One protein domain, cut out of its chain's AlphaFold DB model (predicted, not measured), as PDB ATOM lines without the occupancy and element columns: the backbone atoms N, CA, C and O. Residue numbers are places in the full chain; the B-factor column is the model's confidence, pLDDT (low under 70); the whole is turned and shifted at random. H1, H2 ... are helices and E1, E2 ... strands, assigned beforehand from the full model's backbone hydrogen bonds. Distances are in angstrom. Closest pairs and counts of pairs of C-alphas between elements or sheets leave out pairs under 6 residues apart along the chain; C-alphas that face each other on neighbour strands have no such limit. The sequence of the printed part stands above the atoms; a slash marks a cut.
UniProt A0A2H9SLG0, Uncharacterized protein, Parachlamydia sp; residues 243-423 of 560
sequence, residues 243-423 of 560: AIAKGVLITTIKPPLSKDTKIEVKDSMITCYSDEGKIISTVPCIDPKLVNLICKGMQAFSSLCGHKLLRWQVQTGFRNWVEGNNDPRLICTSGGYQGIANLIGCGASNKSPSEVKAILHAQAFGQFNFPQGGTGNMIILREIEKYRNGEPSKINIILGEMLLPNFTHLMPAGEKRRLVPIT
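Overview. This is residues 243 to 423 of the 560 residues of an uncharacterized protein of Parachlamydia sp (UniProt A0A2H9SLG0). A four-stranded sheet, E2 E3 E4 E6, and a three-stranded sheet, E5 E8 E7, each with helices over one face, are set about a middle helix, H5, on which H2, H3 and H4 pack crosswise. The long helix H3 runs from H5 over the three-stranded sheet and past a small strand pair, E1 and E9, on which H6 packs. The 181 printed residues hold six named helices and nine named strands, in the order E1 H1 E2 E3 E4 H2 H3 E5 H4 H5 E6 E7 E8 H6 E9, class mixed, with antiparallel sheets. The whole is compact, with a radius of gyration of the C-alphas of 16.1 A and spans of 51 by 43 by 28 A.

Arrangement. The largest sheet runs E2, residues 262 to 266, E3, 269 to 273, E4, 279 to 284, and E6, 367 to 369. E2, E3 and E4 form a meander, each strand the antiparallel neighbour of the one before. Within hydrogen-bond range are N 264 and O 271, 2.9 A, N 272 and O 281, 2.9 A, and N 282 and O 367, 3.1 A. H1, residues 246 to 257, H2, 288 to 300, and H5, 352 to 365, are on one face, making two layers. H2 runs along the strands, at 7 degrees to E3 on the local plane. H5 is the hub. H2 touches it only just about perpendicular, at 72 degrees, with C-alphas 297 and 359 closest at 3.9 A. H3, residues 304 to 323, touches H5 with residues 305 to 309 alone, at a steep tilt of 66 degrees, C-alphas 306 and 359 closest at 6.9 A. H4, residues 336 to 343, touches H5, C-alphas 338 and 353 closest at 4.9 A. The second sheet runs E5, residues 330 to 334, E8, 394 to 399, and E7, 379 to 384, with N 331 and O 397 at 2.8 A and N 382 and O 396 at 2.9 A. H3, H4 and H5 lie on the same face of it, again two layers. E1, residues 243 to 245, pairs with E9, 419 to 421, N 244 and O 420 at 3.0 A; H6, residues 405 to 410, comes closest to E1 at C-alphas 405 and 244, 5.5 A. Every O i to N i+4 pair is within hydrogen-bond range in H3, H4 and H5, but 5 of 8 in H1, 7 of 9 in H2 and 0 of 2 in H6, which has 2 of 3 O i to N i+3 pairs.

Along the chain. E1 begins at C-alpha 243 (-22.438, -17.696, -31.646), and E9 ends at C-alpha 421 (-21.763, -15.951, -35.233). H3 measures 28.2 A, H5 19.9 A, H2 19.3 A, and E7 and E8 15.9 A each.

Size, cuts and confidence. The printed part has no cut and no long link. The C-alphas farthest apart, those of Asn 389 and Gly 414, are 52.6 A apart. Confidence is under 70 at residues 285 to 286 and 385 to 392.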
ATOM      1  N   ALA A 243     -21.976 -16.827 -30.580       95.06
ATOM      2  CA  ALA A 243     -22.438 -17.696 -31.646       95.06
ATOM      3  C   ALA A 243     -23.461 -18.689 -31.105       95.06
ATOM      4  O   ALA A 243     -23.418 -19.074 -29.937       95.06
ATOM      5  N   ILE A 244     -24.348 -19.139 -31.986       94.94
ATOM      6  CA  ILE A 244     -25.327 -20.186 -31.693       94.94
ATOM      7  C   ILE A 244     -25.145 -21.350 -32.654       94.94
ATOM      8  O   ILE A 244     -24.689 -21.181 -33.787       94.94
ATOM      9  N   ALA A 245     -25.514 -22.550 -32.222       94.19
ATOM     10  CA  ALA A 245     -25.452 -23.710 -33.096       94.19
ATOM     11  C   ALA A 245     -26.436 -23.566 -34.266       94.19
ATOM     12  O   ALA A 245     -27.592 -23.184 -34.080       94.19
ATOM     13  N   LYS A 246     -26.011 -23.941 -35.474       93.94
ATOM     14  CA  LYS A 246     -26.792 -23.854 -36.712       93.94
ATOM     15  C   LYS A 246     -28.132 -24.577 -36.582       93.94
ATOM     16  O   LYS A 246     -29.150 -24.079 -37.051       93.94
ATOM     17  N   GLY A 247     -28.166 -25.732 -35.914       92.06
ATOM     18  CA  GLY A 247     -29.426 -26.434 -35.662       92.06
ATOM     19  C   GLY A 247     -30.401 -25.622 -34.804       92.06
ATOM     20  O   GLY A 247     -31.582 -25.585 -35.136       92.06
ATOM     21  N   VAL A 248     -29.920 -24.934 -33.764       93.62
ATOM     22  CA  VAL A 248     -30.743 -24.031 -32.934       93.62
ATOM     23  C   VAL A 248     -31.193 -22.829 -33.754       93.62
ATOM     24  O   VAL A 248     -32.369 -22.476 -33.740       93.62
ATOM     25  N   LEU A 249     -30.283 -22.245 -34.542       93.19
ATOM     26  CA  LEU A 249     -30.612 -21.142 -35.432       93.19
ATOM     27  C   LEU A 249     -31.784 -21.505 -36.360       93.19
ATOM     28  O   LEU A 249     -32.752 -20.759 -36.443       93.19
ATOM     29  N   ILE A 250     -31.719 -22.661 -37.023       90.56
ATOM     30  CA  ILE A 250     -32.731 -23.102 -37.994       90.56
ATOM     31  C   ILE A 250     -34.052 -23.493 -37.331       90.56
ATOM     32  O   ILE A 250     -35.111 -23.156 -37.851       90.56
ATOM     33  N   THR A 251     -34.002 -24.234 -36.225       88.88
ATOM     34  CA  THR A 251     -35.209 -24.858 -35.648       88.88
ATOM     35  C   THR A 251     -35.905 -23.994 -34.604       88.88
ATOM     36  O   THR A 251     -37.122 -24.069 -34.480       88.88
ATOM     37  N   THR A 252     -35.153 -23.165 -33.882       90.44
ATOM     38  CA  THR A 252     -35.644 -22.433 -32.707       90.44
ATOM     39  C   THR A 252     -35.692 -20.925 -32.953       90.44
ATOM     40  O   THR A 252     -36.633 -20.270 -32.523       90.44
ATOM     41  N   ILE A 253     -34.695 -20.359 -33.642       92.25
ATOM     42  CA  ILE A 253     -34.487 -18.899 -33.707       92.25
ATOM     43  C   ILE A 253     -35.055 -18.251 -34.966       92.25
ATOM     44  O   ILE A 253     -35.773 -17.260 -34.874       92.25
ATOM     45  N   LYS A 254     -34.719 -18.764 -36.152       91.44
ATOM     46  CA  LYS A 254     -35.186 -18.195 -37.424       91.44
ATOM     47  C   LYS A 254     -36.707 -18.187 -37.551       91.44
ATOM     48  O   LYS A 254     -37.213 -17.154 -37.978       91.44
ATOM     49  N   PRO A 255     -37.434 -19.264 -37.187       89.56
ATOM     50  CA  PRO A 255     -38.876 -19.289 -37.384       89.56
ATOM     51  C   PRO A 255     -39.631 -18.166 -36.651       89.56
ATOM     52  O   PRO A 255     -40.387 -17.473 -37.316       89.56
ATOM     53  N   PRO A 256     -39.425 -17.888 -35.345       87.50
ATOM     54  CA  PRO A 256     -40.125 -16.775 -34.694       87.50
ATOM     55  C   PRO A 256     -39.643 -15.392 -35.162       87.50
ATOM     56  O   PRO A 256     -40.369 -14.412 -35.041       87.50
ATOM     57  N   LEU A 257     -38.425 -15.283 -35.699       88.00
ATOM     58  CA  LEU A 257     -37.913 -14.031 -36.260       88.00
ATOM     59  C   LEU A 257     -38.434 -13.745 -37.685       88.00
ATOM     60  O   LEU A 257     -38.185 -12.655 -38.204       88.00
ATOM     61  N   SER A 258     -39.129 -14.681 -38.342       81.50
ATOM     62  CA  SER A 258     -39.749 -14.429 -39.646       81.50
ATOM     63  C   SER A 258     -41.115 -13.746 -39.485       81.50
ATOM     64  O   SER A 258     -41.840 -13.945 -38.511       81.50
ATOM     65  N   LYS A 259     -41.451 -12.866 -40.433       71.44
ATOM     66  CA  LYS A 259     -42.531 -11.868 -40.306       71.44
ATOM     67  C   LYS A 259     -43.951 -12.456 -40.276       71.44
ATOM     68  O   LYS A 259     -44.883 -11.767 -39.870       71.44
ATOM     69  N   ASP A 260     -44.116 -13.713 -40.672       73.06
ATOM     70  CA  ASP A 260     -45.413 -14.303 -41.016       73.06
ATOM     71  C   ASP A 260     -45.852 -15.398 -40.028       73.06
ATOM     72  O   ASP A 260     -46.381 -16.443 -40.410       73.06
ATOM     73  N   THR A 261     -45.650 -15.155 -38.728       80.19
ATOM     74  CA  THR A 261     -46.111 -16.070 -37.672       80.19
ATOM     75  C   THR A 261     -47.635 -16.010 -37.531       80.19
ATOM     76  O   THR A 261     -48.202 -14.997 -37.112       80.19
ATOM     77  N   LYS A 262     -48.315 -17.120 -37.834       87.31
ATOM     78  CA  LYS A 262     -49.753 -17.293 -37.577       87.31
ATOM     79  C   LYS A 262     -49.959 -17.798 -36.157       87.31
ATOM     80  O   LYS A 262     -49.235 -18.679 -35.703       87.31
ATOM     81  N   ILE A 263     -50.954 -17.259 -35.459       89.94
ATOM     82  CA  ILE A 263     -51.239 -17.617 -34.068       89.94
ATOM     83  C   ILE A 263     -52.672 -18.116 -33.970       89.94
ATOM     84  O   ILE A 263     -53.606 -17.406 -34.335       89.94
ATOM     85  N   GLU A 264     -52.828 -19.327 -33.455       91.88
ATOM     86  CA  GLU A 264     -54.111 -19.935 -33.131       91.88
ATOM     87  C   GLU A 264     -54.223 -20.069 -31.613       91.88
ATOM     88  O   GLU A 264     -53.285 -20.514 -30.950       91.88
ATOM     89  N   VAL A 265     -55.369 -19.674 -31.059       89.88
ATOM     90  CA  VAL A 265     -55.679 -19.846 -29.637       89.88
ATOM     91  C   VAL A 265     -56.894 -20.751 -29.539       89.88
ATOM     92  O   VAL A 265     -57.985 -20.366 -29.959       89.88
ATOM     93  N   LYS A 266     -56.704 -21.955 -29.001       87.88
ATOM     94  CA  LYS A 266     -57.758 -22.963 -28.869       87.88
ATOM     95  C   LYS A 266     -57.567 -23.744 -27.575       87.88
ATOM     96  O   LYS A 266     -56.439 -24.066 -27.232       87.88
ATOM     97  N   ASP A 267     -58.653 -24.027 -26.856       81.12
ATOM     98  CA  ASP A 267     -58.658 -24.894 -25.664       81.12
ATOM     99  C   ASP A 267     -57.556 -24.549 -24.633       81.12
ATOM    100  O   ASP A 267     -56.872 -25.419 -24.099       81.12
ATOM    101  N   SER A 268     -57.352 -23.249 -24.373       79.56
ATOM    102  CA  SER A 268     -56.299 -22.719 -23.481       79.56
ATOM    103  C   SER A 268     -54.853 -23.030 -23.902       79.56
ATOM    104  O   SER A 268     -53.932 -22.980 -23.083       79.56
ATOM    105  N   MET A 269     -54.639 -23.297 -25.188       88.88
ATOM    106  CA  MET A 269     -53.340 -23.479 -25.820       88.88
ATOM    107  C   MET A 269     -53.132 -22.413 -26.897       88.88
ATOM    108  O   MET A 269     -54.025 -22.135 -27.699       88.88
ATOM    109  N   ILE A 270     -51.939 -21.819 -26.921       90.62
ATOM    110  CA  ILE A 270     -51.498 -20.976 -28.036       90.62
ATOM    111  C   ILE A 270     -50.592 -21.821 -28.920       90.62
ATOM    112  O   ILE A 270     -49.595 -22.360 -28.437       90.62
ATOM    113  N   THR A 271     -50.905 -21.900 -30.206       92.69
ATOM    114  CA  THR A 271     -50.044 -22.542 -31.200       92.69
ATOM    115  C   THR A 271     -49.592 -21.502 -32.211       92.69
ATOM    116  O   THR A 271     -50.405 -20.808 -32.824       92.69
ATOM    117  N   CYS A 272     -48.278 -21.377 -32.366       90.81
ATOM    118  CA  CYS A 272     -47.658 -20.488 -33.334       90.81
ATOM    119  C   CYS A 272     -47.145 -21.308 -34.512       90.81
ATOM    120  O   CYS A 272     -46.370 -22.248 -34.323       90.81
ATOM    121  N   TYR A 273     -47.541 -20.925 -35.719       90.06
ATOM    122  CA  TYR A 273     -47.148 -21.571 -36.961       90.06
ATOM    123  C   TYR A 273     -46.307 -20.633 -37.816       90.06
ATOM    124  O   TYR A 273     -46.541 -19.423 -37.838       90.06
ATOM    125  N   SER A 274     -45.370 -21.207 -38.562       84.19
ATOM    126  CA  SER A 274     -44.697 -20.513 -39.649       84.19
ATOM    127  C   SER A 274     -45.649 -20.294 -40.826       84.19
ATOM    128  O   SER A 274     -46.742 -20.865 -40.898       84.19
ATOM    129  N   ASP A 275     -45.200 -19.497 -41.785       77.50
ATOM    130  CA  ASP A 275     -45.795 -19.360 -43.115       77.50
ATOM    131  C   ASP A 275     -46.030 -20.715 -43.810       77.50
ATOM    132  O   ASP A 275     -47.107 -20.946 -44.360       77.50
ATOM    133  N   GLU A 276     -45.071 -21.638 -43.693       80.12
ATOM    134  CA  GLU A 276     -45.142 -23.024 -44.182       80.12
ATOM    135  C   GLU A 276     -46.101 -23.935 -43.379       80.12
ATOM    136  O   GLU A 276     -46.210 -25.125 -43.669       80.12
ATOM    137  N   GLY A 277     -46.769 -23.423 -42.339       82.44
ATOM    138  CA  GLY A 277     -47.679 -24.201 -41.489       82.44
ATOM    139  C   GLY A 277     -46.983 -25.114 -40.472       82.44
ATOM    140  O   GLY A 277     -47.641 -25.942 -39.842       82.44
ATOM    141  N   LYS A 278     -45.665 -24.980 -40.275       86.94
ATOM    142  CA  LYS A 278     -44.925 -25.744 -39.259       86.94
ATOM    143  C   LYS A 278     -45.088 -25.102 -37.889       86.94
ATOM    144  O   LYS A 278     -45.021 -23.884 -37.766       86.94
ATOM    145  N   ILE A 279     -45.234 -25.917 -36.849       88.94
ATOM    146  CA  ILE A 279     -45.324 -25.428 -35.469       88.94
ATOM    147  C   ILE A 279     -43.962 -24.860 -35.039       88.94
ATOM    148  O   ILE A 279     -42.967 -25.583 -34.966       88.94
ATOM    149  N   ILE A 280     -43.941 -23.562 -34.742       88.12
ATOM    150  CA  ILE A 280     -42.784 -22.824 -34.220       88.12
ATOM    151  C   ILE A 280     -42.697 -22.991 -32.707       88.12
ATOM    152  O   ILE A 280     -41.637 -23.278 -32.153       88.12
ATOM    153  N   SER A 281     -43.828 -22.766 -32.044       91.88
ATOM    154  CA  SER A 281     -43.925 -22.770 -30.595       91.88
ATOM    155  C   SER A 281     -45.329 -23.158 -30.172       91.88
ATOM    156  O   SER A 281     -46.308 -22.855 -30.859       91.88
ATOM    157  N   THR A 282     -45.419 -23.813 -29.024       92.75
ATOM    158  CA  THR A 282     -46.687 -24.052 -28.338       92.75
ATOM    159  C   THR A 282     -46.622 -23.475 -26.941       92.75
ATOM    160  O   THR A 282     -45.566 -23.447 -26.318       92.75
ATOM    161  N   VAL A 283     -47.747 -22.997 -26.432       90.81
ATOM    162  CA  VAL A 283     -47.823 -22.444 -25.085       90.81
ATOM    163  C   VAL A 283     -48.997 -23.112 -24.376       90.81
ATOM    164  O   VAL A 283     -50.149 -22.752 -24.642       90.81
ATOM    165  N   PRO A 284     -48.741 -24.135 -23.543       83.69
ATOM    166  CA  PRO A 284     -49.802 -24.839 -22.845       83.69
ATOM    167  C   PRO A 284     -50.308 -24.026 -21.647       83.69
ATOM    168  O   PRO A 284     -49.513 -23.465 -20.896       83.69
ATOM    169  N   CYS A 285     -51.627 -24.042 -21.435       63.56
ATOM    170  CA  CYS A 285     -52.285 -23.752 -20.157       63.56
ATOM    171  C   CYS A 285     -51.868 -22.424 -19.499       63.56
ATOM    172  O   CYS A 285     -51.229 -22.396 -18.446       63.56
ATOM    173  N   ILE A 286     -52.262 -21.308 -20.109       65.50
ATOM    174  CA  ILE A 286     -51.904 -19.976 -19.614       65.50
ATOM    175  C   ILE A 286     -53.087 -19.329 -18.894       65.50
ATOM    176  O   ILE A 286     -54.227 -19.433 -19.348       65.50
ATOM    177  N   ASP A 287     -52.797 -18.586 -17.820       77.50
ATOM    178  CA  ASP A 287     -53.678 -17.527 -17.321       77.50
ATOM    179  C   ASP A 287     -54.183 -16.685 -18.517       77.50
ATOM    180  O   ASP A 287     -53.359 -16.123 -19.254       77.50
ATOM    181  N   PRO A 288     -55.510 -16.558 -18.720       79.38
ATOM    182  CA  PRO A 288     -56.093 -15.741 -19.783       79.38
ATOM    183  C   PRO A 288     -55.499 -14.327 -19.882       79.38
ATOM    184  O   PRO A 288     -55.443 -13.750 -20.970       79.38
ATOM    185  N   LYS A 289     -54.997 -13.771 -18.771       83.50
ATOM    186  CA  LYS A 289     -54.358 -12.447 -18.722       83.50
ATOM    187  C   LYS A 289     -53.053 -12.358 -19.518       83.50
ATOM    188  O   LYS A 289     -52.711 -11.275 -19.992       83.50
ATOM    189  N   LEU A 290     -52.324 -13.463 -19.685       87.75
ATOM    190  CA  LEU A 290     -51.034 -13.491 -20.385       87.75
ATOM    191  C   LEU A 290     -51.164 -13.829 -21.873       87.75
ATOM    192  O   LEU A 290     -50.237 -13.543 -22.629       87.75
ATOM    193  N   VAL A 291     -52.304 -14.367 -22.321       89.12
ATOM    194  CA  VAL A 291     -52.517 -14.775 -23.722       89.12
ATOM    195  C   VAL A 291     -52.222 -13.625 -24.682       89.12
ATOM    196  O   VAL A 291     -51.378 -13.748 -25.567       89.12
ATOM    197  N   ASN A 292     -52.833 -12.461 -24.454       90.12
ATOM    198  CA  ASN A 292     -52.613 -11.282 -25.293       90.12
ATOM    199  C   ASN A 292     -51.160 -10.794 -25.265       90.12
ATOM    200  O   ASN A 292     -50.665 -10.283 -26.269       90.12
ATOM    201  N   LEU A 293     -50.481 -10.923 -24.122       92.56
ATOM    202  CA  LEU A 293     -49.086 -10.515 -23.983       92.56
ATOM    203  C   LEU A 293     -48.165 -11.435 -24.789       92.56
ATOM    204  O   LEU A 293     -47.304 -10.950 -25.517       92.56
ATOM    205  N   ILE A 294     -48.388 -12.744 -24.703       91.88
ATOM    206  CA  ILE A 294     -47.586 -13.757 -25.390       91.88
ATOM    207  C   ILE A 294     -47.841 -13.722 -26.896       91.88
ATOM    208  O   ILE A 294     -46.879 -13.716 -27.657       91.88
ATOM    209  N   CYS A 295     -49.095 -13.588 -27.344       91.31
ATOM    210  CA  CYS A 295     -49.408 -13.414 -28.765       91.31
ATOM    211  C   CYS A 295     -48.711 -12.177 -29.353       91.31
ATOM    212  O   CYS A 295     -48.077 -12.264 -30.404       91.31
ATOM    213  N   LYS A 296     -48.765 -11.037 -28.645       92.81
ATOM    214  CA  LYS A 296     -48.026  -9.824 -29.036       92.81
ATOM    215  C   LYS A 296     -46.521 -10.065 -29.073       92.81
ATOM    216  O   LYS A 296     -45.857  -9.581 -29.978       92.81
ATOM    217  N   GLY A 297     -45.990 -10.808 -28.104       93.81
ATOM    218  CA  GLY A 297     -44.578 -11.161 -28.041       93.81
ATOM    219  C   GLY A 297     -44.135 -11.984 -29.242       93.81
ATOM    220  O   GLY A 297     -43.178 -11.600 -29.904       93.81
ATOM    221  N   MET A 298     -44.875 -13.049 -29.567       91.56
ATOM    222  CA  MET A 298     -44.625 -13.917 -30.723       91.56
ATOM    223  C   MET A 298     -44.637 -13.138 -32.045       91.56
ATOM    224  O   MET A 298     -43.763 -13.343 -32.877       91.56
ATOM    225  N   GLN A 299     -45.550 -12.176 -32.207       91.25
ATOM    226  CA  GLN A 299     -45.565 -11.276 -33.370       91.25
ATOM    227  C   GLN A 299     -44.400 -10.274 -33.374       91.25
ATOM    228  O   GLN A 299     -43.912  -9.882 -34.431       91.25
ATOM    229  N   ALA A 300     -43.959  -9.829 -32.196       93.06
ATOM    230  CA  ALA A 300     -42.895  -8.842 -32.053       93.06
ATOM    231  C   ALA A 300     -41.481  -9.433 -32.185       93.06
ATOM    232  O   ALA A 300     -40.528  -8.672 -32.337       93.06
ATOM    233  N   PHE A 301     -41.308 -10.761 -32.174       91.00
ATOM    234  CA  PHE A 301     -39.994 -11.375 -32.399       91.00
ATOM    235  C   PHE A 301     -39.382 -10.956 -33.737       91.00
ATOM    236  O   PHE A 301     -38.203 -10.608 -33.781       91.00
ATOM    237  N   SER A 302     -40.175 -10.916 -34.808       92.31
ATOM    238  CA  SER A 302     -39.712 -10.515 -36.140       92.31
ATOM    239  C   SER A 302     -39.454  -9.010 -36.279       92.31
ATOM    240  O   SER A 302     -39.178  -8.524 -37.376       92.31
ATOM    241  N   SER A 303     -39.608  -8.227 -35.209       94.75
ATOM    242  CA  SER A 303     -39.314  -6.797 -35.217       94.75
ATOM    243  C   SER A 303     -37.816  -6.540 -35.023       94.75
ATOM    244  O   SER A 303     -37.055  -7.385 -34.547       94.75
ATOM    245  N   LEU A 304     -37.369  -5.319 -35.330       95.38
ATOM    246  CA  LEU A 304     -35.989  -4.921 -35.042       95.38
ATOM    247  C   LEU A 304     -35.673  -5.005 -33.535       95.38
ATOM    248  O   LEU A 304     -34.536  -5.296 -33.170       95.38
ATOM    249  N   CYS A 305     -36.670  -4.778 -32.671       96.19
ATOM    250  CA  CYS A 305     -36.542  -4.928 -31.223       96.19
ATOM    251  C   CYS A 305     -36.251  -6.391 -30.856       96.19
ATOM    252  O   CYS A 305     -35.294  -6.649 -30.128       96.19
ATOM    253  N   GLY A 306     -36.989  -7.350 -31.432       95.94
ATOM    254  CA  GLY A 306     -36.738  -8.783 -31.236       95.94
ATOM    255  C   GLY A 306     -35.350  -9.222 -31.704       95.94
ATOM    256  O   GLY A 306     -34.624  -9.882 -30.958       95.94
ATOM    257  N   HIS A 307     -34.911  -8.764 -32.882       96.81
ATOM    258  CA  HIS A 307     -33.555  -9.028 -33.383       96.81
ATOM    259  C   HIS A 307     -32.449  -8.492 -32.464       96.81
ATOM    260  O   HIS A 307     -31.430  -9.166 -32.278       96.81
ATOM    261  N   LYS A 308     -32.629  -7.286 -31.913       97.44
ATOM    262  CA  LYS A 308     -31.686  -6.652 -30.979       97.44
ATOM    263  C   LYS A 308     -31.674  -7.345 -29.619       97.44
ATOM    264  O   LYS A 308     -30.599  -7.587 -29.079       97.44
ATOM    265  N   LEU A 309     -32.847  -7.710 -29.096       97.69
ATOM    266  CA  LEU A 309     -32.976  -8.419 -27.825       97.69
ATOM    267  C   LEU A 309     -32.283  -9.784 -27.870       97.69
ATOM    268  O   LEU A 309     -31.507 -10.094 -26.971       97.69
ATOM    269  N   LEU A 310     -32.496 -10.561 -28.937       96.94
ATOM    270  CA  LEU A 310     -31.828 -11.851 -29.112       96.94
ATOM    271  C   LEU A 310     -30.302 -11.704 -29.179       96.94
ATOM    272  O   LEU A 310     -29.584 -12.450 -28.517       96.94
ATOM    273  N   ARG A 311     -29.801 -10.751 -29.978       97.44
ATOM    274  CA  ARG A 311     -28.355 -10.481 -30.085       97.44
ATOM    275  C   ARG A 311     -27.769 -10.156 -28.727       97.44
ATOM    276  O   ARG A 311     -26.818 -10.809 -28.310       97.44
ATOM    277  N   TRP A 312     -28.400  -9.230 -28.013       97.56
ATOM    278  CA  TRP A 312     -27.981  -8.843 -26.676       97.56
ATOM    279  C   TRP A 312     -27.973 -10.028 -25.700       97.56
ATOM    280  O   TRP A 312     -27.007 -10.180 -24.956       97.56
ATOM    281  N   GLN A 313     -28.984 -10.903 -25.728       97.62
ATOM    282  CA  GLN A 313     -29.024 -12.116 -24.902       97.62
ATOM    283  C   GLN A 313     -27.832 -13.039 -25.194       97.62
ATOM    284  O   GLN A 313     -27.090 -13.386 -24.276       97.62
ATOM    285  N   VAL A 314     -27.601 -13.386 -26.464       96.75
ATOM    286  CA  VAL A 314     -26.494 -14.271 -26.877       96.75
ATOM    287  C   VAL A 314     -25.132 -13.649 -26.547       96.75
ATOM    288  O   VAL A 314     -24.260 -14.315 -25.993       96.75
ATOM    289  N   GLN A 315     -24.947 -12.360 -26.836       96.06
ATOM    290  CA  GLN A 315     -23.705 -11.633 -26.567       96.06
ATOM    291  C   GLN A 315     -23.423 -11.492 -25.068       96.06
ATOM    292  O   GLN A 315     -22.274 -11.625 -24.647       96.06
ATOM    293  N   THR A 316     -24.449 -11.245 -24.253       96.25
ATOM    294  CA  THR A 316     -24.296 -11.128 -22.796       96.25
ATOM    295  C   THR A 316     -23.998 -12.487 -22.171       96.25
ATOM    296  O   THR A 316     -23.066 -12.596 -21.380       96.25
ATOM    297  N   GLY A 317     -24.706 -13.547 -22.583       95.19
ATOM    298  CA  GLY A 317     -24.411 -14.912 -22.136       95.19
ATOM    299  C   GLY A 317     -22.994 -15.359 -22.511       95.19
ATOM    300  O   GLY A 317     -22.276 -15.924 -21.687       95.19
ATOM    301  N   PHE A 318     -22.548 -15.036 -23.730       93.62
ATOM    302  CA  PHE A 318     -21.167 -15.264 -24.154       93.62
ATOM    303  C   PHE A 318     -20.163 -14.497 -23.288       93.62
ATOM    304  O   PHE A 318     -19.185 -15.082 -22.832       93.62
ATOM    305  N   ARG A 319     -20.409 -13.210 -23.023       92.50
ATOM    306  CA  ARG A 319     -19.537 -12.384 -22.178       92.50
ATOM    307  C   ARG A 319     -19.398 -12.962 -20.774       92.50
ATOM    308  O   ARG A 319     -18.278 -13.149 -20.316       92.50
ATOM    309  N   ASN A 320     -20.508 -13.349 -20.149       92.50
ATOM    310  CA  ASN A 320     -20.488 -13.988 -18.836       92.50
ATOM    311  C   ASN A 320     -19.671 -15.295 -18.838       92.50
ATOM    312  O   ASN A 320     -18.960 -15.593 -17.879       92.50
ATOM    313  N   TRP A 321     -19.759 -16.087 -19.915       89.94
ATOM    314  CA  TRP A 321     -18.980 -17.322 -20.071       89.94
ATOM    315  C   TRP A 321     -17.480 -17.053 -20.234       89.94
ATOM    316  O   TRP A 321     -16.645 -17.745 -19.645       89.94
ATOM    317  N   VAL A 322     -17.141 -16.036 -21.025       86.56
ATOM    318  CA  VAL A 322     -15.772 -15.556 -21.215       86.56
ATOM    319  C   VAL A 322     -15.178 -15.066 -19.894       86.56
ATOM    320  O   VAL A 322     -14.044 -15.408 -19.574       86.56
ATOM    321  N   GLU A 323     -15.948 -14.306 -19.119       84.69
ATOM    322  CA  GLU A 323     -15.546 -13.759 -17.818       84.69
ATOM    323  C   GLU A 323     -15.429 -14.829 -16.724       84.69
ATOM    324  O   GLU A 323     -14.804 -14.579 -15.697       84.69
ATOM    325  N   GLY A 324     -15.961 -16.035 -16.955       81.81
ATOM    326  CA  GLY A 324     -15.901 -17.132 -15.990       81.81
ATOM    327  C   GLY A 324     -16.945 -17.029 -14.878       81.81
ATOM    328  O   GLY A 324     -16.752 -17.612 -13.815       81.81
ATOM    329  N   ASN A 325     -18.051 -16.317 -15.115       87.44
ATOM    330  CA  ASN A 325     -19.142 -16.204 -14.148       87.44
ATOM    331  C   ASN A 325     -19.714 -17.592 -13.807       87.44
ATOM    332  O   ASN A 325     -19.883 -18.431 -14.693       87.44
ATOM    333  N   ASN A 326     -20.055 -17.812 -12.529       86.50
ATOM    334  CA  ASN A 326     -20.522 -19.110 -12.012       86.50
ATOM    335  C   ASN A 326     -21.713 -19.689 -12.794       86.50
ATOM    336  O   ASN A 326     -21.748 -20.886 -13.065       86.50
ATOM    337  N   ASP A 327     -22.678 -18.841 -13.168       91.81
ATOM    338  CA  ASP A 327     -23.734 -19.195 -14.120       91.81
ATOM    339  C   ASP A 327     -23.708 -18.217 -15.306       91.81
ATOM    340  O   ASP A 327     -24.267 -17.118 -15.212       91.81
ATOM    341  N   PRO A 328     -23.097 -18.598 -16.443       91.69
ATOM    342  CA  PRO A 328     -23.041 -17.751 -17.630       91.69
ATOM    343  C   PRO A 328     -24.408 -17.369 -18.206       91.69
ATOM    344  O   PRO A 328     -24.526 -16.386 -18.937       91.69
ATOM    345  N   ARG A 329     -25.455 -18.137 -17.884       95.62
ATOM    346  CA  ARG A 329     -26.816 -17.925 -18.390       95.62
ATOM    347  C   ARG A 329     -27.532 -16.784 -17.682       95.62
ATOM    348  O   ARG A 329     -28.536 -16.305 -18.203       95.62
ATOM    349  N   LEU A 330     -27.083 -16.393 -16.491       96.56
ATOM    350  CA  LEU A 330     -27.771 -15.402 -15.677       96.56
ATOM    351  C   LEU A 330     -27.461 -13.982 -16.167       96.56
ATOM    352  O   LEU A 330     -26.324 -13.520 -16.110       96.56
ATOM    353  N   ILE A 331     -28.498 -13.266 -16.591       96.25
ATOM    354  CA  ILE A 331     -28.454 -11.838 -16.897       96.25
ATOM    355  C   ILE A 331     -29.315 -11.100 -15.873       96.25
ATOM    356  O   ILE A 331     -30.523 -11.325 -15.795       96.25
ATOM    357  N   CYS A 332     -28.698 -10.187 -15.125       93.38
ATOM    358  CA  CYS A 332     -29.373  -9.323 -14.159       93.38
ATOM    359  C   CYS A 332     -29.392  -7.887 -14.686       93.38
ATOM    360  O   CYS A 332     -28.335  -7.315 -14.951       93.38
ATOM    361  N   THR A 333     -30.576  -7.288 -14.824       92.25
ATOM    362  CA  THR A 333     -30.717  -5.895 -15.275       92.25
ATOM    363  C   THR A 333     -31.501  -5.051 -14.279       92.25
ATOM    364  O   THR A 333     -32.508  -5.485 -13.718       92.25
ATOM    365  N   SER A 334     -31.034  -3.819 -14.071       89.94
ATOM    366  CA  SER A 334     -31.720  -2.790 -13.281       89.94
ATOM    367  C   SER A 334     -32.595  -1.910 -14.181       89.94
ATOM    368  O   SER A 334     -32.286  -1.713 -15.356       89.94
ATOM    369  N   GLY A 335     -33.672  -1.338 -13.632       89.00
ATOM    370  CA  GLY A 335     -34.578  -0.435 -14.360       89.00
ATOM    371  C   GLY A 335     -35.704  -1.144 -15.125       89.00
ATOM    372  O   GLY A 335     -36.342  -0.542 -15.993       89.00
ATOM    373  N   GLY A 336     -35.951  -2.420 -14.824       91.62
ATOM    374  CA  GLY A 336     -37.011  -3.215 -15.435       91.62
ATOM    375  C   GLY A 336     -36.914  -3.310 -16.961       91.62
ATOM    376  O   GLY A 336     -35.837  -3.268 -17.557       91.62
ATOM    377  N   TYR A 337     -38.069  -3.414 -17.622       94.25
ATOM    378  CA  TYR A 337     -38.144  -3.534 -19.083       94.25
ATOM    379  C   TYR A 337     -37.632  -2.298 -19.828       94.25
ATOM    380  O   TYR A 337     -37.138  -2.426 -20.946       94.25
ATOM    381  N   GLN A 338     -37.715  -1.111 -19.215       93.38
ATOM    382  CA  GLN A 338     -37.129   0.107 -19.776       93.38
ATOM    383  C   GLN A 338     -35.601   0.033 -19.770       93.38
ATOM    384  O   GLN A 338     -34.976   0.392 -20.765       93.38
ATOM    385  N   GLY A 339     -35.004  -0.473 -18.685       93.38
ATOM    386  CA  GLY A 339     -33.564  -0.716 -18.605       93.38
ATOM    387  C   GLY A 339     -33.083  -1.621 -19.739       93.38
ATOM    388  O   GLY A 339     -32.149  -1.270 -20.457       93.38
ATOM    389  N   ILE A 340     -33.792  -2.728 -19.987       95.94
ATOM    390  CA  ILE A 340     -33.491  -3.631 -21.109       95.94
ATOM    391  C   ILE A 340     -33.677  -2.923 -22.459       95.94
ATOM    392  O   ILE A 340     -32.794  -3.000 -23.309       95.94
ATOM    393  N   ALA A 341     -34.780  -2.191 -22.659       96.19
ATOM    394  CA  ALA A 341     -35.010  -1.439 -23.894       96.19
ATOM    395  C   ALA A 341     -33.879  -0.432 -24.181       96.19
ATOM    396  O   ALA A 341     -33.470  -0.282 -25.332       96.19
ATOM    397  N   ASN A 342     -33.339   0.222 -23.149       95.31
ATOM    398  CA  ASN A 342     -32.189   1.116 -23.273       95.31
ATOM    399  C   ASN A 342     -30.917   0.348 -23.663       95.31
ATOM    400  O   ASN A 342     -30.251   0.747 -24.616       95.31
ATOM    401  N   LEU A 343     -30.621  -0.771 -22.988       95.50
ATOM    402  CA  LEU A 343     -29.435  -1.601 -23.246       95.50
ATOM    403  C   LEU A 343     -29.375  -2.129 -24.684       95.50
ATOM    404  O   LEU A 343     -28.300  -2.183 -25.271       95.50
ATOM    405  N   ILE A 344     -30.523  -2.472 -25.274       95.62
ATOM    406  CA  ILE A 344     -30.594  -2.957 -26.663       95.62
ATOM    407  C   ILE A 344     -30.707  -1.815 -27.697       95.62
ATOM    408  O   ILE A 344     -30.845  -2.055 -28.898       95.62
ATOM    409  N   GLY A 345     -30.680  -0.551 -27.259       94.06
ATOM    410  CA  GLY A 345     -30.781   0.620 -28.135       94.06
ATOM    411  C   GLY A 345     -32.178   0.830 -28.737       94.06
ATOM    412  O   GLY A 345     -32.301   1.263 -29.886       94.06
ATOM    413  N   CYS A 346     -33.229   0.482 -27.996       92.62
ATOM    414  CA  CYS A 346     -34.642   0.726 -28.319       92.62
ATOM    415  C   CYS A 346     -35.308   1.728 -27.350       92.62
ATOM    416  O   CYS A 346     -36.489   2.025 -27.485       92.62
ATOM    417  N   GLY A 347     -34.555   2.289 -26.401       84.69
ATOM    418  CA  GLY A 347     -35.062   3.129 -25.310       84.69
ATOM    419  C   GLY A 347     -35.791   4.417 -25.703       84.69
ATOM    420  O   GLY A 347     -36.572   4.934 -24.912       84.69
ATOM    421  N   ALA A 348     -35.572   4.922 -26.919       84.56
ATOM    422  CA  ALA A 348     -36.135   6.194 -27.379       84.56
ATOM    423  C   ALA A 348     -37.662   6.168 -27.594       84.56
ATOM    424  O   ALA A 348     -38.287   7.220 -27.699       84.56
ATOM    425  N   SER A 349     -38.271   4.983 -27.703       87.12
ATOM    426  CA  SER A 349     -39.712   4.835 -27.911       87.12
ATOM    427  C   SER A 349     -40.406   4.377 -26.634       87.12
ATOM    428  O   SER A 349     -40.085   3.321 -26.092       87.12
ATOM    429  N   ASN A 350     -41.468   5.085 -26.243       85.62
ATOM    430  CA  ASN A 350     -42.328   4.704 -25.113       85.62
ATOM    431  C   ASN A 350     -42.997   3.325 -25.297       85.62
ATOM    432  O   ASN A 350     -43.476   2.735 -24.332       85.62
ATOM    433  N   LYS A 351     -43.044   2.791 -26.529       90.31
ATOM    434  CA  LYS A 351     -43.606   1.460 -26.820       90.31
ATOM    435  C   LYS A 351     -42.600   0.328 -26.599       90.31
ATOM    436  O   LYS A 351     -43.013  -0.801 -26.336       90.31
ATOM    437  N   SER A 352     -41.299   0.606 -26.664       91.69
ATOM    438  CA  SER A 352     -40.261  -0.427 -26.621       91.69
ATOM    439  C   SER A 352     -40.207  -1.232 -25.318       91.69
ATOM    440  O   SER A 352     -40.054  -2.445 -25.418       91.69
ATOM    441  N   PRO A 353     -40.426  -0.667 -24.113       94.19
ATOM    442  CA  PRO A 353     -40.508  -1.473 -22.891       94.19
ATOM    443  C   PRO A 353     -41.646  -2.496 -22.930       94.19
ATOM    444  O   PRO A 353     -41.480  -3.628 -22.482       94.19
ATOM    445  N   SER A 354     -42.801  -2.115 -23.490       94.88
ATOM    446  CA  SER A 354     -43.952  -3.018 -23.622       94.88
ATOM    447  C   SER A 354     -43.690  -4.143 -24.625       94.88
ATOM    448  O   SER A 354     -44.092  -5.281 -24.395       94.88
ATOM    449  N   GLU A 355     -42.961  -3.840 -25.700       95.62
ATOM    450  CA  GLU A 355     -42.544  -4.808 -26.709       95.62
ATOM    451  C   GLU A 355     -41.506  -5.786 -26.143       95.62
ATOM    452  O   GLU A 355     -41.680  -6.995 -26.259       95.62
ATOM    453  N   VAL A 356     -40.490  -5.282 -25.429       97.06
ATOM    454  CA  VAL A 356     -39.508  -6.109 -24.708       97.06
ATOM    455  C   VAL A 356     -40.205  -7.020 -23.699       97.06
ATOM    456  O   VAL A 356     -39.921  -8.216 -23.666       97.06
ATOM    457  N   LYS A 357     -41.151  -6.491 -22.908       96.31
ATOM    458  CA  LYS A 357     -41.951  -7.297 -21.975       96.31
ATOM    459  C   LYS A 357     -42.678  -8.429 -22.696       96.31
ATOM    460  O   LYS A 357     -42.606  -9.572 -22.252       96.31
ATOM    461  N   ALA A 358     -43.350  -8.120 -23.802       96.00
ATOM    462  CA  ALA A 358     -44.087  -9.103 -24.583       96.00
ATOM    463  C   ALA A 358     -43.164 -10.202 -25.136       96.00
ATOM    464  O   ALA A 358     -43.457 -11.383 -24.957       96.00
ATOM    465  N   ILE A 359     -42.031  -9.830 -25.744       97.12
ATOM    466  CA  ILE A 359     -41.070 -10.788 -26.315       97.12
ATOM    467  C   ILE A 359     -40.474 -11.683 -25.221       97.12
ATOM    468  O   ILE A 359     -40.445 -12.899 -25.386       97.12
ATOM    469  N   LEU A 360     -40.051 -11.117 -24.084       97.25
ATOM    470  CA  LEU A 360     -39.495 -11.900 -22.974       97.25
ATOM    471  C   LEU A 360     -40.514 -12.894 -22.409       97.25
ATOM    472  O   LEU A 360     -40.164 -14.040 -22.145       97.25
ATOM    473  N   HIS A 361     -41.779 -12.495 -22.257       95.44
ATOM    474  CA  HIS A 361     -42.840 -13.415 -21.837       95.44
ATOM    475  C   HIS A 361     -43.067 -14.516 -22.882       95.44
ATOM    476  O   HIS A 361     -43.146 -15.689 -22.532       95.44
ATOM    477  N   ALA A 362     -43.074 -14.187 -24.174       94.69
ATOM    478  CA  ALA A 362     -43.179 -15.197 -25.224       94.69
ATOM    479  C   ALA A 362     -41.993 -16.189 -25.223       94.69
ATOM    480  O   ALA A 362     -42.214 -17.392 -25.343       94.69
ATOM    481  N   GLN A 363     -40.759 -15.724 -24.998       96.06
ATOM    482  CA  GLN A 363     -39.579 -16.585 -24.812       96.06
ATOM    483  C   GLN A 363     -39.667 -17.460 -23.551       96.06
ATOM    484  O   GLN A 363     -39.183 -18.594 -23.553       96.06
ATOM    485  N   ALA A 364     -40.236 -16.913 -22.473       95.31
ATOM    486  CA  ALA A 364     -40.288 -17.541 -21.159       95.31
ATOM    487  C   ALA A 364     -41.417 -18.557 -21.001       95.31
ATOM    488  O   ALA A 364     -41.304 -19.421 -20.140       95.31
ATOM    489  N   PHE A 365     -42.486 -18.461 -21.792       93.62
ATOM    490  CA  PHE A 365     -43.618 -19.390 -21.738       93.62
ATOM    491  C   PHE A 365     -43.714 -20.293 -22.977       93.62
ATOM    492  O   PHE A 365     -44.241 -21.399 -22.875       93.62
ATOM    493  N   GLY A 366     -43.185 -19.865 -24.127       92.31
ATOM    494  CA  GLY A 366     -43.193 -20.659 -25.355       92.31
ATOM    495  C   GLY A 366     -42.338 -21.918 -25.271       92.31
ATOM    496  O   GLY A 366     -41.169 -21.853 -24.910       92.31
ATOM    497  N   GLN A 367     -42.915 -23.054 -25.658       94.00
ATOM    498  CA  GLN A 367     -42.235 -24.331 -25.869       94.00
ATOM    499  C   GLN A 367     -41.748 -24.393 -27.314       94.00
ATOM    500  O   GLN A 367     -42.534 -24.632 -28.234       94.00
ATOM    501  N   PHE A 368     -40.459 -24.150 -27.524       93.38
ATOM    502  CA  PHE A 368     -39.823 -24.183 -28.837       93.38
ATOM    503  C   PHE A 368     -39.188 -25.542 -29.097       93.38
ATOM    504  O   PHE A 368     -38.664 -26.180 -28.184       93.38
ATOM    505  N   ASN A 369     -39.190 -25.957 -30.360       90.25
ATOM    506  CA  ASN A 369     -38.510 -27.173 -30.787       90.25
ATOM    507  C   ASN A 369     -36.990 -26.971 -30.778       90.25
ATOM    508  O   ASN A 369     -36.475 -25.981 -31.308       90.25
ATOM    509  N   PHE A 370     -36.267 -27.940 -30.222       89.12
ATOM    510  CA  PHE A 370     -34.810 -27.971 -30.207       89.12
ATOM    511  C   PHE A 370     -34.261 -29.046 -31.153       89.12
ATOM    512  O   PHE A 370     -34.893 -30.086 -31.366       89.12
ATOM    513  N   PRO A 371     -33.055 -28.852 -31.714       85.50
ATOM    514  CA  PRO A 371     -32.527 -29.720 -32.768       85.50
ATOM    515  C   PRO A 371     -32.238 -31.169 -32.335       85.50
ATOM    516  O   PRO A 371     -32.053 -32.023 -33.202       85.50
ATOM    517  N   GLN A 372     -32.192 -31.452 -31.031       83.88
ATOM    518  CA  GLN A 372     -32.051 -32.786 -30.441       83.88
ATOM    519  C   GLN A 372     -33.390 -33.522 -30.233       83.88
ATOM    520  O   GLN A 372     -33.388 -34.628 -29.704       83.88
ATOM    521  N   GLY A 373     -34.519 -32.929 -30.638       83.38
ATOM    522  CA  GLY A 373     -35.851 -33.547 -30.569       83.38
ATOM    523  C   GLY A 373     -36.649 -33.248 -29.296       83.38
ATOM    524  O   GLY A 373     -37.751 -33.762 -29.149       83.38
ATOM    525  N   GLY A 374     -36.115 -32.424 -28.389       85.62
ATOM    526  CA  GLY A 374     -36.843 -31.932 -27.214       85.62
ATOM    527  C   GLY A 374     -37.564 -30.607 -27.475       85.62
ATOM    528  O   GLY A 374     -37.269 -29.917 -28.452       85.62
ATOM    529  N   THR A 375     -38.458 -30.233 -26.562       89.81
ATOM    530  CA  THR A 375     -39.097 -28.911 -26.516       89.81
ATOM    531  C   THR A 375     -38.770 -28.197 -25.214       89.81
ATOM    532  O   THR A 375     -38.569 -28.846 -24.186       89.81
ATOM    533  N   GLY A 376     -38.725 -26.868 -25.234       92.38
ATOM    534  CA  GLY A 376     -38.520 -26.090 -24.017       92.38
ATOM    535  C   GLY A 376     -38.536 -24.586 -24.239       92.38
ATOM    536  O   GLY A 376     -38.629 -24.095 -25.363       92.38
ATOM    537  N   ASN A 377     -38.396 -23.857 -23.140       94.69
ATOM    538  CA  ASN A 377     -38.419 -22.400 -23.124       94.69
ATOM    539  C   ASN A 377     -37.045 -21.864 -23.529       94.69
ATOM    540  O   ASN A 377     -36.020 -22.464 -23.204       94.69
ATOM    541  N   MET A 378     -37.006 -20.717 -24.209       95.38
ATOM    542  CA  MET A 378     -35.730 -20.079 -24.557       95.38
ATOM    543  C   MET A 378     -35.055 -19.447 -23.342       95.38
ATOM    544  O   MET A 378     -33.830 -19.358 -23.300       95.38
ATOM    545  N   ILE A 379     -35.850 -18.990 -22.372       97.38
ATOM    546  CA  ILE A 379     -35.375 -18.359 -21.141       97.38
ATOM    547  C   ILE A 379     -36.260 -18.749 -19.953       97.38
ATOM    548  O   ILE A 379     -37.408 -19.157 -20.120       97.38
ATOM    549  N   ILE A 380     -35.752 -18.524 -18.745       97.06
ATOM    550  CA  ILE A 380     -36.554 -18.390 -17.526       97.06
ATOM    551  C   ILE A 380     -36.531 -16.916 -17.131       97.06
ATOM    552  O   ILE A 380     -35.462 -16.315 -17.013       97.06
ATOM    553  N   LEU A 381     -37.709 -16.337 -16.912       95.88
ATOM    554  CA  LEU A 381     -37.876 -14.935 -16.545       95.88
ATOM    555  C   LEU A 381     -38.284 -14.819 -15.074       95.88
ATOM    556  O   LEU A 381     -39.223 -15.481 -14.635       95.88
ATOM    557  N   ARG A 382     -37.594 -13.966 -14.311       93.88
ATOM    558  CA  ARG A 382     -37.971 -13.607 -12.938       93.88
ATOM    559  C   ARG A 382     -38.003 -12.092 -12.793       93.88
ATOM    560  O   ARG A 382     -36.975 -11.423 -12.899       93.88
ATOM    561  N   GLU A 383     -39.193 -11.568 -12.539       89.81
ATOM    562  CA  GLU A 383     -39.417 -10.159 -12.223       89.81
ATOM    563  C   GLU A 383     -39.310  -9.971 -10.707       89.81
ATOM    564  O   GLU A 383     -39.983 -10.660  -9.942       89.81
ATOM    565  N   ILE A 384     -38.448  -9.056 -10.264       83.75
ATOM    566  CA  ILE A 384     -38.340  -8.675  -8.855       83.75
ATOM    567  C   ILE A 384     -38.951  -7.281  -8.730       83.75
ATOM    568  O   ILE A 384     -38.305  -6.259  -8.993       83.75
ATOM    569  N   GLU A 385     -40.237  -7.251  -8.381       65.44
ATOM    570  CA  GLU A 385     -40.973  -6.012  -8.148       65.44
ATOM    571  C   GLU A 385     -40.487  -5.350  -6.854       65.44
ATOM    572  O   GLU A 385     -40.492  -5.981  -5.804       65.44
ATOM    573  N   LYS A 386     -40.064  -4.079  -6.952       59.31
ATOM    574  CA  LYS A 386     -39.620  -3.205  -5.847       59.31
ATOM    575  C   LYS A 386     -38.725  -3.916  -4.823       59.31
ATOM    576  O   LYS A 386     -39.186  -4.436  -3.809       59.31
ATOM    577  N   TYR A 387     -37.413  -3.861  -5.050       57.53
ATOM    578  CA  TYR A 387     -36.457  -4.188  -3.995       57.53
ATOM    579  C   TYR A 387     -36.737  -3.306  -2.762       57.53
ATOM    580  O   TYR A 387     -37.178  -2.157  -2.898       57.53
ATOM    581  N   ARG A 388     -36.499  -3.837  -1.554       54.00
ATOM    582  CA  ARG A 388     -36.605  -3.064  -0.303       54.00
ATOM    583  C   ARG A 388     -35.852  -1.731  -0.466       54.00
ATOM    584  O   ARG A 388     -34.761  -1.722  -1.022       54.00
ATOM    585  N   ASN A 389     -36.427  -0.635   0.031       61.19
ATOM    586  CA  ASN A 389     -35.823   0.710   0.066       61.19
ATOM    587  C   ASN A 389     -35.761   1.491  -1.266       61.19
ATOM    588  O   ASN A 389     -34.883   2.329  -1.444       61.19
ATOM    589  N   GLY A 390     -36.707   1.285  -2.189       64.31
ATOM    590  CA  GLY A 390     -36.880   2.188  -3.340       64.31
ATOM    591  C   GLY A 390     -35.890   1.983  -4.491       64.31
ATOM    592  O   GLY A 390     -35.832   2.824  -5.387       64.31
ATOM    593  N   GLU A 391     -35.143   0.875  -4.509       64.19
ATOM    594  CA  GLU A 391     -34.306   0.544  -5.665       64.19
ATOM    595  C   GLU A 391     -35.171   0.267  -6.913       64.19
ATOM    596  O   GLU A 391     -36.295  -0.248  -6.803       64.19
ATOM    597  N   PRO A 392     -34.653   0.568  -8.120       69.38
ATOM    598  CA  PRO A 392     -35.356   0.288  -9.366       69.38
ATOM    599  C   PRO A 392     -35.653  -1.209  -9.520       69.38
ATOM    600  O   PRO A 392     -34.902  -2.064  -9.046       69.38
ATOM    601  N   SER A 393     -36.746  -1.532 -10.219       82.25
ATOM    602  CA  SER A 393     -37.124  -2.920 -10.503       82.25
ATOM    603  C   SER A 393     -35.986  -3.679 -11.185       82.25
ATOM    604  O   SER A 393     -35.277  -3.132 -12.039       82.25
ATOM    605  N   LYS A 394     -35.814  -4.947 -10.802       90.25
ATOM    606  CA  LYS A 394     -34.791  -5.835 -11.361       90.25
ATOM    607  C   LYS A 394     -35.452  -6.941 -12.171       90.25
ATOM    608  O   LYS A 394     -36.492  -7.470 -11.777       90.25
ATOM    609  N   ILE A 395     -34.844  -7.283 -13.301       93.69
ATOM    610  CA  ILE A 395     -35.243  -8.433 -14.112       93.69
ATOM    611  C   ILE A 395     -34.064  -9.389 -14.177       93.69
ATOM    612  O   ILE A 395     -32.975  -9.020 -14.620       93.69
ATOM    613  N   ASN A 396     -34.316 -10.629 -13.769       95.62
ATOM    614  CA  ASN A 396     -33.380 -11.724 -13.934       95.62
ATOM    615  C   ASN A 396     -33.852 -12.597 -15.097       95.62
ATOM    616  O   ASN A 396     -34.981 -13.095 -15.102       95.62
ATOM    617  N   ILE A 397     -32.975 -12.783 -16.076       97.75
ATOM    618  CA  ILE A 397     -33.169 -13.676 -17.214       97.75
ATOM    619  C   ILE A 397     -32.153 -14.801 -17.068       97.75
ATOM    620  O   ILE A 397     -30.958 -14.538 -17.003       97.75
ATOM    621  N   ILE A 398     -32.612 -16.047 -17.026       97.69
ATOM    622  CA  ILE A 398     -31.735 -17.214 -17.143       97.69
ATOM    623  C   ILE A 398     -31.889 -17.724 -18.568       97.69
ATOM    624  O   ILE A 398     -32.959 -18.203 -18.943       97.69
ATOM    625  N   LEU A 399     -30.842 -17.588 -19.375       97.38
ATOM    626  CA  LEU A 399     -30.830 -18.100 -20.739       97.38
ATOM    627  C   LEU A 399     -30.923 -19.628 -20.742       97.38
ATOM    628  O   LEU A 399     -30.269 -20.305 -19.949       97.38
ATOM    629  N   GLY A 400     -31.693 -20.189 -21.666       94.81
ATOM    630  CA  GLY A 400     -31.583 -21.604 -21.973       94.81
ATOM    631  C   GLY A 400     -30.222 -21.907 -22.603       94.81
ATOM    632  O   GLY A 400     -29.626 -21.069 -23.285       94.81
ATOM    633  N   GLU A 401     -29.718 -23.121 -22.389       91.12
ATOM    634  CA  GLU A 401     -28.386 -23.513 -22.864       91.12
ATOM    635  C   GLU A 401     -28.247 -23.404 -24.382       91.12
ATOM    636  O   GLU A 401     -27.164 -23.105 -24.860       91.12
ATOM    637  N   MET A 402     -29.343 -23.549 -25.138       92.44
ATOM    638  CA  MET A 402     -29.366 -23.408 -26.600       92.44
ATOM    639  C   MET A 402     -28.906 -22.033 -27.107       92.44
ATOM    640  O   MET A 402     -28.508 -21.913 -28.264       92.44
ATOM    641  N   LEU A 403     -28.955 -21.003 -26.257       94.31
ATOM    642  CA  LEU A 403     -28.469 -19.655 -26.561       94.31
ATOM    643  C   LEU A 403     -26.977 -19.467 -26.244       94.31
ATOM    644  O   LEU A 403     -26.446 -18.381 -26.471       94.31
ATOM    645  N   LEU A 404     -26.301 -20.502 -25.734       90.12
ATOM    646  CA  LEU A 404     -24.875 -20.497 -25.430       90.12
ATOM    647  C   LEU A 404     -24.069 -21.363 -26.421       90.12
ATOM    648  O   LEU A 404     -24.569 -22.375 -26.926       90.12
ATOM    649  N   PRO A 405     -22.785 -21.039 -26.673       77.38
ATOM    650  CA  PRO A 405     -21.961 -21.787 -27.630       77.38
ATOM    651  C   PRO A 405     -21.712 -23.260 -27.252       77.38
ATOM    652  O   PRO A 405     -21.548 -24.120 -28.124       77.38
ATOM    653  N   ASN A 406     -21.690 -23.574 -25.955       83.44
ATOM    654  CA  ASN A 406     -21.424 -24.920 -25.435       83.44
ATOM    655  C   ASN A 406     -22.570 -25.915 -25.695       83.44
ATOM    656  O   ASN A 406     -22.361 -27.123 -25.586       83.44
ATOM    657  N   PHE A 407     -23.748 -25.447 -26.120       85.88
ATOM    658  CA  PHE A 407     -24.867 -26.318 -26.489       85.88
ATOM    659  C   PHE A 407     -24.530 -27.315 -27.600       85.88
ATOM    660  O   PHE A 407     -25.122 -28.390 -27.696       85.88
ATOM    661  N   THR A 408     -23.543 -26.990 -28.436       84.69
ATOM    662  CA  THR A 408     -23.053 -27.871 -29.504       84.69
ATOM    663  C   THR A 408     -22.644 -29.260 -29.003       84.69
ATOM    664  O   THR A 408     -22.794 -30.235 -29.743       84.69
ATOM    665  N   HIS A 409     -22.205 -29.388 -27.745       84.56
ATOM    666  CA  HIS A 409     -21.854 -30.671 -27.132       84.56
ATOM    667  C   HIS A 409     -23.068 -31.577 -26.866       84.56
ATOM    668  O   HIS A 409     -22.919 -32.797 -26.877       84.56
ATOM    669  N   LEU A 410     -24.264 -31.000 -26.700       83.69
ATOM    670  CA  LEU A 410     -25.521 -31.726 -26.470       83.69
ATOM    671  C   LEU A 410     -26.221 -32.150 -27.768       83.69
ATOM    672  O   LEU A 410     -27.145 -32.959 -27.758       83.69
ATOM    673  N   MET A 411     -25.797 -31.604 -28.905       83.56
ATOM    674  CA  MET A 411     -26.399 -31.900 -30.204       83.56
ATOM    675  C   MET A 411     -25.791 -33.160 -30.826       83.56
ATOM    676  O   MET A 411     -24.647 -33.469 -30.526       83.56
ATOM    677  N   PRO A 412     -26.454 -33.869 -31.752       79.88
ATOM    678  CA  PRO A 412     -25.824 -34.947 -32.523       79.88
ATOM    679  C   PRO A 412     -24.656 -34.442 -33.380       79.88
ATOM    680  O   PRO A 412     -24.691 -33.313 -33.870       79.88
ATOM    681  N   ALA A 413     -23.625 -35.268 -33.585       77.56
ATOM    682  CA  ALA A 413     -22.504 -34.912 -34.457       77.56
ATOM    683  C   ALA A 413     -22.975 -34.638 -35.896       77.56
ATOM    684  O   ALA A 413     -23.842 -35.337 -36.416       77.56
ATOM    685  N   GLY A 414     -22.393 -33.627 -36.544       80.00
ATOM    686  CA  GLY A 414     -22.702 -33.264 -37.927       80.00
ATOM    687  C   GLY A 414     -22.850 -31.760 -38.134       80.00
ATOM    688  O   GLY A 414     -22.489 -30.954 -37.279       80.00
ATOM    689  N   GLU A 415     -23.409 -31.373 -39.281       75.31
ATOM    690  CA  GLU A 415     -23.480 -29.968 -39.709       75.31
ATOM    691  C   GLU A 415     -24.290 -29.069 -38.771       75.31
ATOM    692  O   GLU A 415     -24.025 -27.874 -38.669       75.31
ATOM    693  N   LYS A 416     -25.261 -29.642 -38.054       84.12
ATOM    694  CA  LYS A 416     -26.111 -28.901 -37.116       84.12
ATOM    695  C   LYS A 416     -25.330 -28.359 -35.910       84.12
ATOM    696  O   LYS A 416     -25.787 -27.385 -35.320       84.12
ATOM    697  N   ARG A 417     -24.167 -28.944 -35.573       87.88
ATOM    698  CA  ARG A 417     -23.259 -28.461 -34.511       87.88
ATOM    699  C   ARG A 417     -22.423 -27.251 -34.918       87.88
ATOM    700  O   ARG A 417     -21.800 -26.657 -34.046       87.88
ATOM    701  N   ARG A 418     -22.362 -26.905 -36.210       90.69
ATOM    702  CA  ARG A 418     -21.606 -25.726 -36.659       90.69
ATOM    703  C   ARG A 418     -22.133 -24.491 -35.954       90.69
ATOM    704  O   ARG A 418     -23.338 -24.374 -35.749       90.69
ATOM    705  N   LEU A 419     -21.244 -23.587 -35.593       94.31
ATOM    706  CA  LEU A 419     -21.608 -22.349 -34.932       94.31
ATOM    707  C   LEU A 419     -21.803 -21.254 -35.981       94.31
ATOM    708  O   LEU A 419     -21.034 -21.135 -36.939       94.31
ATOM    709  N   VAL A 420     -22.856 -20.467 -35.811       96.56
ATOM    710  CA  VAL A 420     -23.130 -19.270 -36.603       96.56
ATOM    711  C   VAL A 420     -22.929 -18.062 -35.690       96.56
ATOM    712  O   VAL A 420     -23.619 -17.973 -34.669       96.56
ATOM    713  N   PRO A 421     -21.985 -17.162 -36.013       96.62
ATOM    714  CA  PRO A 421     -21.763 -15.951 -35.233       96.62
ATOM    715  C   PRO A 421     -23.015 -15.075 -35.147       96.62
ATOM    716  O   PRO A 421     -23.762 -14.941 -36.115       96.62
ATOM    717  N   ILE A 422     -23.214 -14.450 -33.991       96.25
ATOM    718  CA  ILE A 422     -24.256 -13.462 -33.721       96.25
ATOM    719  C   ILE A 422     -23.560 -12.149 -33.368       96.25
ATOM    720  O   ILE A 422     -23.091 -11.946 -32.251       96.25
ATOM    721  N   THR A 423     -23.469 -11.264 -34.354       94.69
ATOM    722  CA  THR A 423     -22.772  -9.981 -34.238       94.69
ATOM    723  C   THR A 423     -23.747  -8.830 -34.010       94.69
ATOM    724  O   THR A 423     -24.971  -8.989 -34.110       94.69
TER     725      THR A 423